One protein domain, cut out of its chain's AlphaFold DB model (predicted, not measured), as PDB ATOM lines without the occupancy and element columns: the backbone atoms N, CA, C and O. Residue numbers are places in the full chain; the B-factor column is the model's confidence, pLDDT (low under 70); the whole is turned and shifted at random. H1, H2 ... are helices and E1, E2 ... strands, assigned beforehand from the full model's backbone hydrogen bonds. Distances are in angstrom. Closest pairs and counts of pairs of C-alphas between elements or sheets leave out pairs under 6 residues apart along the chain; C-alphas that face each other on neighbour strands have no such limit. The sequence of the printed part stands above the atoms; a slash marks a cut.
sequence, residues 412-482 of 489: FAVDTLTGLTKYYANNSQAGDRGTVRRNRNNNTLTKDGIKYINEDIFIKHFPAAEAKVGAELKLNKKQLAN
ATOM      1  N   PHE A 412      99.164 111.027  84.154       94.19
ATOM      2  CA  PHE A 412      99.864 110.986  85.423       94.19
ATOM      3  C   PHE A 412     100.726 109.729  85.457       94.19
ATOM      4  O   PHE A 412     100.240 108.626  85.187       94.19
ATOM      5  N   ALA A 413     102.010 109.906  85.758       94.75
ATOM      6  CA  ALA A 413     102.877 108.813  86.173       94.75
ATOM      7  C   ALA A 413     102.766 108.686  87.691       94.75
ATOM      8  O   ALA A 413     103.025 109.656  88.402       94.75
ATOM      9  N   VAL A 414     102.354 107.517  88.170       95.50
ATOM     10  CA  VAL A 414     102.196 107.208  89.592       95.50
ATOM     11  C   VAL A 414     103.266 106.206  89.979       95.50
ATOM     12  O   VAL A 414     103.256 105.078  89.490       95.50
ATOM     13  N   ASP A 415     104.166 106.608  90.864       94.56
ATOM     14  CA  ASP A 415     105.072 105.679  91.526       94.56
ATOM     15  C   ASP A 415     104.288 104.913  92.597       94.56
ATOM     16  O   ASP A 415     103.859 105.489  93.600       94.56
ATOM     17  N   THR A 416     104.068 103.613  92.381       91.62
ATOM     18  CA  THR A 416     103.265 102.800  93.305       91.62
ATOM     19  C   THR A 416     103.985 102.476  94.613       91.62
ATOM     20  O   THR A 416     103.330 102.076  95.572       91.62
ATOM     21  N   LEU A 417     105.309 102.652  94.673       90.38
ATOM     22  CA  LEU A 417     106.103 102.422  95.880       90.38
ATOM     23  C   LEU A 417     106.055 103.639  96.798       90.38
ATOM     24  O   LEU A 417     105.892 103.503  98.012       90.38
ATOM     25  N   THR A 418     106.179 104.838  96.226       91.12
ATOM     26  CA  THR A 418     106.234 106.070  97.018       91.12
ATOM     27  C   THR A 418     104.892 106.784  97.111       91.12
ATOM     28  O   THR A 418     104.683 107.534  98.062       91.12
ATOM     29  N   GLY A 419     103.983 106.600  96.156       90.12
ATOM     30  CA  GLY A 419     102.747 107.375  96.033       90.12
ATOM     31  C   GLY A 419     102.933 108.770  95.450       90.12
ATOM     32  O   GLY A 419     101.991 109.560  95.471       90.12
ATOM     33  N   LEU A 420     104.132 109.109  94.967       94.94
ATOM     34  CA  LEU A 420     104.348 110.363  94.254       94.94
ATOM     35  C   LEU A 420     103.758 110.263  92.846       94.94
ATOM     36  O   LEU A 420     103.949 109.268  92.146       94.94
ATOM     37  N   THR A 421     103.044 111.305  92.434       94.56
ATOM     38  CA  THR A 421     102.472 111.397  91.092       94.56
ATOM     39  C   THR A 421     102.991 112.630  90.386       94.56
ATOM     40  O   THR A 421     103.271 113.630  91.042       94.56
ATOM     41  N   LYS A 422     103.123 112.560  89.060       95.12
ATOM     42  CA  LYS A 422     103.587 113.679  88.237       95.12
ATOM     43  C   LYS A 422     102.834 113.757  86.920       95.12
ATOM     44  O   LYS A 422     102.696 112.741  86.232       95.12
ATOM     45  N   TYR A 423     102.368 114.954  86.568       93.56
ATOM     46  CA  TYR A 423     101.650 115.197  85.318       93.56
ATOM     47  C   TYR A 423     102.590 115.464  84.134       93.56
ATOM     48  O   TYR A 423     103.529 116.264  84.219       93.56
ATOM     49  N   TYR A 424     102.252 114.864  82.991       88.19
ATOM     50  CA  TYR A 424     102.897 115.074  81.697       88.19
ATOM     51  C   TYR A 424     101.861 115.363  80.613       88.19
ATOM     52  O   TYR A 424     100.833 114.692  80.521       88.19
ATOM     53  N   ALA A 425     102.164 116.312  79.725       79.44
ATOM     54  CA  ALA A 425     101.254 116.695  78.648       79.44
ATOM     55  C   ALA A 425     101.227 115.684  77.488       79.44
ATOM     56  O   ALA A 425     100.412 115.820  76.584       79.44
ATOM     57  N   ASN A 426     102.144 114.707  77.452       81.50
ATOM     58  CA  ASN A 426     102.189 113.649  76.438       81.50
ATOM     59  C   ASN A 426     103.134 112.496  76.835       81.50
ATOM     60  O   ASN A 426     103.967 112.632  77.729       81.50
ATOM     61  N   ASN A 427     103.050 111.371  76.110       79.56
ATOM     62  CA  ASN A 427     103.865 110.174  76.369       79.56
ATOM     63  C   ASN A 427     105.381 110.427  76.281       79.56
ATOM     64  O   ASN A 427     106.129 109.806  77.023       79.56
ATOM     65  N   SER A 428     105.837 111.302  75.378       75.19
ATOM     66  CA  SER A 428     107.270 111.580  75.176       75.19
ATOM     67  C   SER A 428     107.911 112.363  76.319       75.19
ATOM     68  O   SER A 428     109.122 112.299  76.480       75.19
ATOM     69  N   GLN A 429     107.122 113.093  77.109       77.94
ATOM     70  CA  GLN A 429     107.626 113.789  78.294       77.94
ATOM     71  C   GLN A 429     107.769 112.860  79.507       77.94
ATOM     72  O   GLN A 429     108.576 113.141  80.385       77.94
ATOM     73  N   ALA A 430     106.998 111.769  79.555       78.94
ATOM     74  CA  ALA A 430     106.988 110.827  80.673       78.94
ATOM     75  C   ALA A 430     108.078 109.740  80.580       78.94
ATOM     76  O   ALA A 430     108.367 109.086  81.577       78.94
ATOM     77  N   GLY A 431     108.669 109.522  79.396       82.19
ATOM     78  CA  GLY A 431     109.704 108.508  79.165       82.19
ATOM     79  C   GLY A 431     109.764 108.031  77.710       82.19
ATOM     80  O   GLY A 431     109.271 108.702  76.800       82.19
ATOM     81  N   ASP A 432     110.348 106.847  77.480       84.00
ATOM     82  CA  ASP A 432     110.362 106.218  76.153       84.00
ATOM     83  C   ASP A 432     108.930 106.014  75.627       84.00
ATOM     84  O   ASP A 432     108.102 105.328  76.236       84.00
ATOM     85  N   ARG A 433     108.638 106.592  74.457       76.94
ATOM     86  CA  ARG A 433     107.279 106.661  73.902       76.94
ATOM     87  C   ARG A 433     106.651 105.277  73.716       76.94
ATOM     88  O   ARG A 433     105.441 105.138  73.917       76.94
ATOM     89  N   GLY A 434     107.438 104.279  73.309       74.69
ATOM     90  CA  GLY A 434     106.966 102.910  73.099       74.69
ATOM     91  C   GLY A 434     106.586 102.231  74.413       74.69
ATOM     92  O   GLY A 434     105.513 101.636  74.523       74.69
ATOM     93  N   THR A 435     107.436 102.386  75.423       80.69
ATOM     94  CA  THR A 435     107.259 101.828  76.767       80.69
ATOM     95  C   THR A 435     106.080 102.465  77.496       80.69
ATOM     96  O   THR A 435     105.226 101.744  78.017       80.69
ATOM     97  N   VAL A 436     105.978 103.798  77.484       84.31
ATOM     98  CA  VAL A 436     104.869 104.531  78.119       84.31
ATOM     99  C   VAL A 436     103.543 104.140  77.473       84.31
ATOM    100  O   VAL A 436     102.603 103.776  78.173       84.31
ATOM    101  N   ARG A 437     103.469 104.131  76.134       83.62
ATOM    102  CA  ARG A 437     102.240 103.768  75.411       83.62
ATOM    103  C   ARG A 437     101.804 102.332  75.698       83.62
ATOM    104  O   ARG A 437     100.620 102.104  75.915       83.62
ATOM    105  N   ARG A 438     102.739 101.376  75.700       86.38
ATOM    106  CA  ARG A 438     102.442  99.960  75.960       86.38
ATOM    107  C   ARG A 438     101.863  99.761  77.360       86.38
ATOM    108  O   ARG A 438     100.805  99.160  77.487       86.38
ATOM    109  N   ASN A 439     102.526 100.301  78.383       86.88
ATOM    110  CA  ASN A 439     102.096 100.136  79.774       86.88
ATOM    111  C   ASN A 439     100.786 100.873  80.075       86.88
ATOM    112  O   ASN A 439      99.905 100.325  80.728       86.88
ATOM    113  N   ARG A 440     100.625 102.080  79.521       87.12
ATOM    114  CA  ARG A 440      99.386 102.863  79.598       87.12
ATOM    115  C   ARG A 440      98.200 102.125  78.968       87.12
ATOM    116  O   ARG A 440      97.153 102.027  79.591       87.12
ATOM    117  N   ASN A 441      98.360 101.581  77.761       83.75
ATOM    118  CA  ASN A 441      97.272 100.901  77.051       83.75
ATOM    119  C   ASN A 441      96.919  99.538  77.660       83.75
ATOM    120  O   ASN A 441      95.757  99.150  77.658       83.75
ATOM    121  N   ASN A 442      97.920  98.818  78.172       83.75
ATOM    122  CA  ASN A 442      97.734  97.479  78.729       83.75
ATOM    123  C   ASN A 442      97.415  97.492  80.234       83.75
ATOM    124  O   ASN A 442      97.245  96.423  80.812       83.75
ATOM    125  N   ASN A 443      97.355  98.671  80.867       85.69
ATOM    126  CA  ASN A 443      97.216  98.841  82.318       85.69
ATOM    127  C   ASN A 443      98.275  98.070  83.133       85.69
ATOM    128  O   ASN A 443      97.976  97.516  84.188       85.69
ATOM    129  N   THR A 444      99.521  98.039  82.655       88.56
ATOM    130  CA  THR A 444     100.640  97.352  83.325       88.56
ATOM    131  C   THR A 444     101.595  98.333  84.006       88.56
ATOM    132  O   THR A 444     101.669  99.507  83.639       88.56
ATOM    133  N   LEU A 445     102.344  97.842  84.997       89.38
ATOM    134  CA  LEU A 445     103.414  98.593  85.657       89.38
ATOM    135  C   LEU A 445     104.721  98.484  84.868       89.38
ATOM    136  O   LEU A 445     105.021  97.444  84.277       89.38
ATOM    137  N   THR A 446     105.530  99.543  84.895       87.69
ATOM    138  CA  THR A 446     106.928  99.441  84.459       87.69
ATOM    139  C   THR A 446     107.739  98.570  85.421       87.69
ATOM    140  O   THR A 446     107.305  98.272  86.535       87.69
ATOM    141  N   LYS A 447     108.964  98.206  85.014       84.75
ATOM    142  CA  LYS A 447     109.923  97.508  85.889       84.75
ATOM    143  C   LYS A 447     110.226  98.283  87.177       84.75
ATOM    144  O   LYS A 447     110.505  97.663  88.193       84.75
ATOM    145  N   ASP A 448     110.105  99.607  87.131       85.69
ATOM    146  CA  ASP A 448     110.360 100.512  88.255       85.69
ATOM    147  C   ASP A 448     109.095 100.806  89.086       85.69
ATOM    148  O   ASP A 448     109.091 101.717  89.907       85.69
ATOM    149  N   GLY A 449     107.994 100.075  88.866       90.19
ATOM    150  CA  GLY A 449     106.756 100.244  89.635       90.19
ATOM    151  C   GLY A 449     105.940 101.489  89.267       90.19
ATOM    152  O   GLY A 449     105.185 101.994  90.094       90.19
ATOM    153  N   ILE A 450     106.071 102.004  88.040       93.94
ATOM    154  CA  ILE A 450     105.306 103.174  87.585       93.94
ATOM    155  C   ILE A 450     104.028 102.739  86.859       93.94
ATOM    156  O   ILE A 450     104.093 101.973  85.893       93.94
ATOM    157  N   LYS A 451     102.873 103.280  87.273       94.38
ATOM    158  CA  LYS A 451     101.586 103.178  86.555       94.38
ATOM    159  C   LYS A 451     101.310 104.467  85.778       94.38
ATOM    160  O   LYS A 451     101.427 105.558  86.331       94.38
ATOM    161  N   TYR A 452     100.902 104.351  84.513       94.12
ATOM    162  CA  TYR A 452     100.519 105.494  83.675       94.12
ATOM    163  C   TYR A 452      99.001 105.547  83.470       94.12
ATOM    164  O   TYR A 452      98.411 104.598  82.950       94.12
ATOM    165  N   ILE A 453      98.371 106.664  83.838       92.94
ATOM    166  CA  ILE A 453      96.907 106.837  83.829       92.94
ATOM    167  C   ILE A 453      96.537 108.076  83.009       92.94
ATOM    168  O   ILE A 453      97.213 109.100  83.109       92.94
ATOM    169  N   ASN A 454      95.480 108.002  82.194       90.94
ATOM    170  CA  ASN A 454      95.000 109.147  81.412       90.94
ATOM    171  C   ASN A 454      94.566 110.327  82.308       90.94
ATOM    172  O   ASN A 454      93.964 110.120  83.358       90.94
ATOM    173  N   GLU A 455      94.848 111.559  81.866       89.81
ATOM    174  CA  GLU A 455      94.512 112.827  82.542       89.81
ATOM    175  C   GLU A 455      93.056 112.885  83.018       89.81
ATOM    176  O   GLU A 455      92.799 113.115  84.196       89.81
ATOM    177  N   ASP A 456      92.115 112.620  82.117       87.81
ATOM    178  CA  ASP A 456      90.675 112.653  82.371       87.81
ATOM    179  C   ASP A 456      90.245 111.638  83.440       87.81
ATOM    180  O   ASP A 456      89.432 111.943  84.313       87.81
ATOM    181  N   ILE A 457      90.835 110.445  83.417       90.25
ATOM    182  CA  ILE A 457      90.531 109.370  84.366       90.25
ATOM    183  C   ILE A 457      91.115 109.678  85.741       90.25
ATOM    184  O   ILE A 457      90.440 109.484  86.757       90.25
ATOM    185  N   PHE A 458      92.361 110.155  85.773       93.31
ATOM    186  CA  PHE A 458      93.064 110.462  87.009       93.31
ATOM    187  C   PHE A 458      92.415 111.640  87.736       93.31
ATOM    188  O   PHE A 458      92.121 111.519  88.918       93.31
ATOM    189  N   ILE A 459      92.106 112.735  87.031       91.75
ATOM    190  CA  ILE A 459      91.461 113.922  87.619       91.75
ATOM    191  C   ILE A 459      90.054 113.589  88.121       91.75
ATOM    192  O   ILE A 459      89.657 114.044  89.190       91.75
ATOM    193  N   LYS A 460      89.313 112.731  87.407       91.25
ATOM    194  CA  LYS A 460      88.003 112.257  87.874       91.25
ATOM    195  C   LYS A 460      88.093 111.490  89.201       91.25
ATOM    196  O   LYS A 460      87.184 111.603  90.018       91.25
ATOM    197  N   HIS A 461      89.158 110.713  89.416       93.06
ATOM    198  CA  HIS A 461      89.370 109.954  90.657       93.06
ATOM    199  C   HIS A 461      90.041 110.775  91.763       93.06
ATOM    200  O   HIS A 461      89.785 110.543  92.943       93.06
ATOM    201  N   PHE A 462      90.873 111.747  91.392       93.19
ATOM    202  CA  PHE A 462      91.617 112.611  92.302       93.19
ATOM    203  C   PHE A 462      91.425 114.083  91.901       93.19
ATOM    204  O   PHE A 462      92.313 114.670  91.283       93.19
ATOM    205  N   PRO A 463      90.293 114.714  92.275       90.31
ATOM    206  CA  PRO A 463      89.957 116.076  91.838       90.31
ATOM    207  C   PRO A 463      90.945 117.164  92.281       90.31
ATOM    208  O   PRO A 463      90.961 118.245  91.707       90.31
ATOM    209  N   ALA A 464      91.776 116.883  93.290       88.19
ATOM    210  CA  ALA A 464      92.842 117.775  93.749       88.19
ATOM    211  C   ALA A 464      94.087 117.777  92.832       88.19
ATOM    212  O   ALA A 464      95.033 118.513  93.095       88.19
ATOM    213  N   ALA A 465      94.132 116.931  91.799       89.44
ATOM    214  CA  ALA A 465      95.255 116.854  90.871       89.44
ATOM    215  C   ALA A 465      95.188 117.956  89.802       89.44
ATOM    216  O   ALA A 465      94.168 118.130  89.135       89.44
ATOM    217  N   GLU A 466      96.301 118.657  89.575       87.06
ATOM    218  CA  GLU A 466      96.390 119.715  88.562       87.06
ATOM    219  C   GLU A 466      96.921 119.196  87.214       87.06
ATOM    220  O   GLU A 466      97.972 118.556  87.140       87.06
ATOM    221  N   ALA A 467      96.242 119.541  86.115       83.62
ATOM    222  CA  ALA A 467      96.658 119.231  84.740       83.62
ATOM    223  C   ALA A 467      97.734 120.203  84.206       83.62
ATOM    224  O   ALA A 467      97.604 120.765  83.113       83.62
ATOM    225  N   LYS A 468      98.787 120.442  84.993       84.88
ATOM    226  CA  LYS A 468      99.881 121.373  84.676       84.88
ATOM    227  C   LYS A 468     101.208 120.622  84.646       84.88
ATOM    228  O   LYS A 468     101.505 119.854  85.553       84.88
ATOM    229  N   VAL A 469     102.007 120.808  83.590       77.25
ATOM    230  CA  VAL A 469     103.275 120.074  83.394       77.25
ATOM    231  C   VAL A 469     104.171 120.205  84.621       77.25
ATOM    232  O   VAL A 469     104.496 121.314  85.035       77.25
ATOM    233  N   GLY A 470     104.562 119.059  85.180       73.00
ATOM    234  CA  GLY A 470     105.402 118.995  86.371       73.00
ATOM    235  C   GLY A 470     104.667 119.163  87.702       73.00
ATOM    236  O   GLY A 470     105.336 119.093  88.725       73.00
ATOM    237  N   ALA A 471     103.342 119.347  87.713       85.12
ATOM    238  CA  ALA A 471     102.554 119.305  88.941       85.12
ATOM    239  C   ALA A 471     102.636 117.916  89.580       85.12
ATOM    240  O   ALA A 471     102.604 116.894  88.880       85.12
ATOM    241  N   GLU A 472     102.732 117.898  90.908       92.00
ATOM    242  CA  GLU A 472     102.874 116.685  91.700       92.00
ATOM    243  C   GLU A 472     101.766 116.594  92.752       92.00
ATOM    244  O   GLU A 472     101.367 117.592  93.348       92.00
ATOM    245  N   LEU A 473     101.274 115.379  92.986       93.31
ATOM    246  CA  LEU A 473     100.323 115.068  94.054       93.31
ATOM    247  C   LEU A 473     100.806 113.818  94.789       93.31
ATOM    248  O   LEU A 473     101.211 112.838  94.157       93.31
ATOM    249  N   LYS A 474     100.752 113.835  96.122       95.81
ATOM    250  CA  LYS A 474     101.107 112.684  96.955       95.81
ATOM    251  C   LYS A 474      99.859 111.893  97.333       95.81
ATOM    252  O   LYS A 474      98.990 112.404  98.034       95.81
ATOM    253  N   LEU A 475      99.796 110.637  96.903       93.69
ATOM    254  CA  LEU A 475      98.734 109.705  97.271       93.69
ATOM    255  C   LEU A 475      99.094 108.949  98.552       93.69
ATOM    256  O   LEU A 475     100.237 108.541  98.761       93.69
ATOM    257  N   ASN A 476      98.097 108.729  99.407       92.69
ATOM    258  CA  ASN A 476      98.233 107.877 100.582       92.69
ATOM    259  C   ASN A 476      98.037 106.387 100.230       92.69
ATOM    260  O   ASN A 476      97.586 106.032  99.139       92.69
ATOM    261  N   LYS A 477      98.331 105.492 101.181       88.12
ATOM    262  CA  LYS A 477      98.231 104.034 100.976       88.12
ATOM    263  C   LYS A 477      96.837 103.564 100.530       88.12
ATOM    264  O   LYS A 477      96.744 102.658  99.711       88.12
ATOM    265  N   LYS A 478      95.757 104.180 101.033       88.88
ATOM    266  CA  LYS A 478      94.378 103.826 100.641       88.88
ATOM    267  C   LYS A 478      94.066 104.255  99.204       88.88
ATOM    268  O   LYS A 478      93.364 103.544  98.498       88.88
ATOM    269  N   GLN A 479      94.596 105.396  98.770       90.81
ATOM    270  CA  GLN A 479      94.445 105.896  97.401       90.81
ATOM    271  C   GLN A 479      95.254 105.062  96.398       90.81
ATOM    272  O   GLN A 479      94.764 104.781  95.309       90.81
ATOM    273  N   LEU A 480      96.451 104.607  96.782       88.38
ATOM    274  CA  LEU A 480      97.277 103.710  95.965       88.38
ATOM    275  C   LEU A 480      96.634 102.339  95.730       88.38
ATOM    276  O   LEU A 480      96.761 101.785  94.641       88.38
ATOM    277  N   ALA A 481      95.916 101.810  96.724       85.19
ATOM    278  CA  ALA A 481      95.198 100.543  96.592       85.19
ATOM    279  C   ALA A 481      94.032 100.607  95.584       85.19
ATOM    280  O   ALA A 481      93.601  99.570  95.094       85.19
ATOM    281  N   ASN A 482      93.554 101.813  95.252       86.62
ATOM    282  CA  ASN A 482      92.372 102.053  94.419       86.62
ATOM    283  C   ASN A 482      92.694 102.936  93.201       86.62
ATOM    284  O   ASN A 482      91.939 103.849  92.862       86.62
TER     285      ASN A 482
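Overview. This is residues 412 to 482 of the 489 residues of an uncharacterized protein of Ceratocystis cacaofunesta (UniProt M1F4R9). What is the main picture? A small antiparallel sheet of four short strands, E3 E1 E2 E4, has helix H2 over edge strand E3 on one face and helix H3 on the opposite face, beside the strands. H1 grazes the sheet and H4 lies off it. What is it made of? The printed part has 71 residues, running E1 E2 H1 H2 E3 H3 E4 H4, class mixed. It is compact, with a radius of gyration of the C-alphas of 11.2 A and spans of 29 by 23 by 17 A.

Arrangement. How do the strands pair? E1, residues 412 to 415, and E2, residues 420 to 424, form an antiparallel hairpin, with N 413 and O 422 within hydrogen-bond range at 3.0 A. E3, residues 450 to 454, is E1's other antiparallel neighbour (N 414 and O 451, 2.8 A), and E4, residues 472 to 474, is E2's (N 421 and O 473, 2.9 A). Where are the helices? H1, residues 427 to 430, only grazes the sheet; H2, residues 433 to 442, lies over E3 at a height of 8.6 A, the C-alphas of Arg 440 and Tyr 452 closest at 5.0 A. H3, residues 455 to 461, is over none of the strands; H4, residues 477 to 480, is only just not on the sheet, with 4 pairs of C-alphas within 10 A. Every O i to N i+4 pair is in range in H2 and H3; H1 and H4 are too short for one. Which unit recurs? E2, H1 H2, E3 is a split strand-helix-strand unit, E1 between its strands, with a right-handed crossover.

Along the chain. Where are the ends? E1 begins at C-alpha 412 (99.864, 110.986, 85.423); H4 ends at C-alpha 480 (97.277, 103.710, 95.965). Which are longest? H2 spans 14.1 A, E2 13.5 A and E3 13.4 A.

Size, cuts and confidence. How far does it reach? The two C-alphas farthest apart, Gly 434 and Lys 478, are 30.3 A apart. Is it unbroken and sure? The printed part has no cut, no link is long, and no printed residue is under 70 in pLDDT.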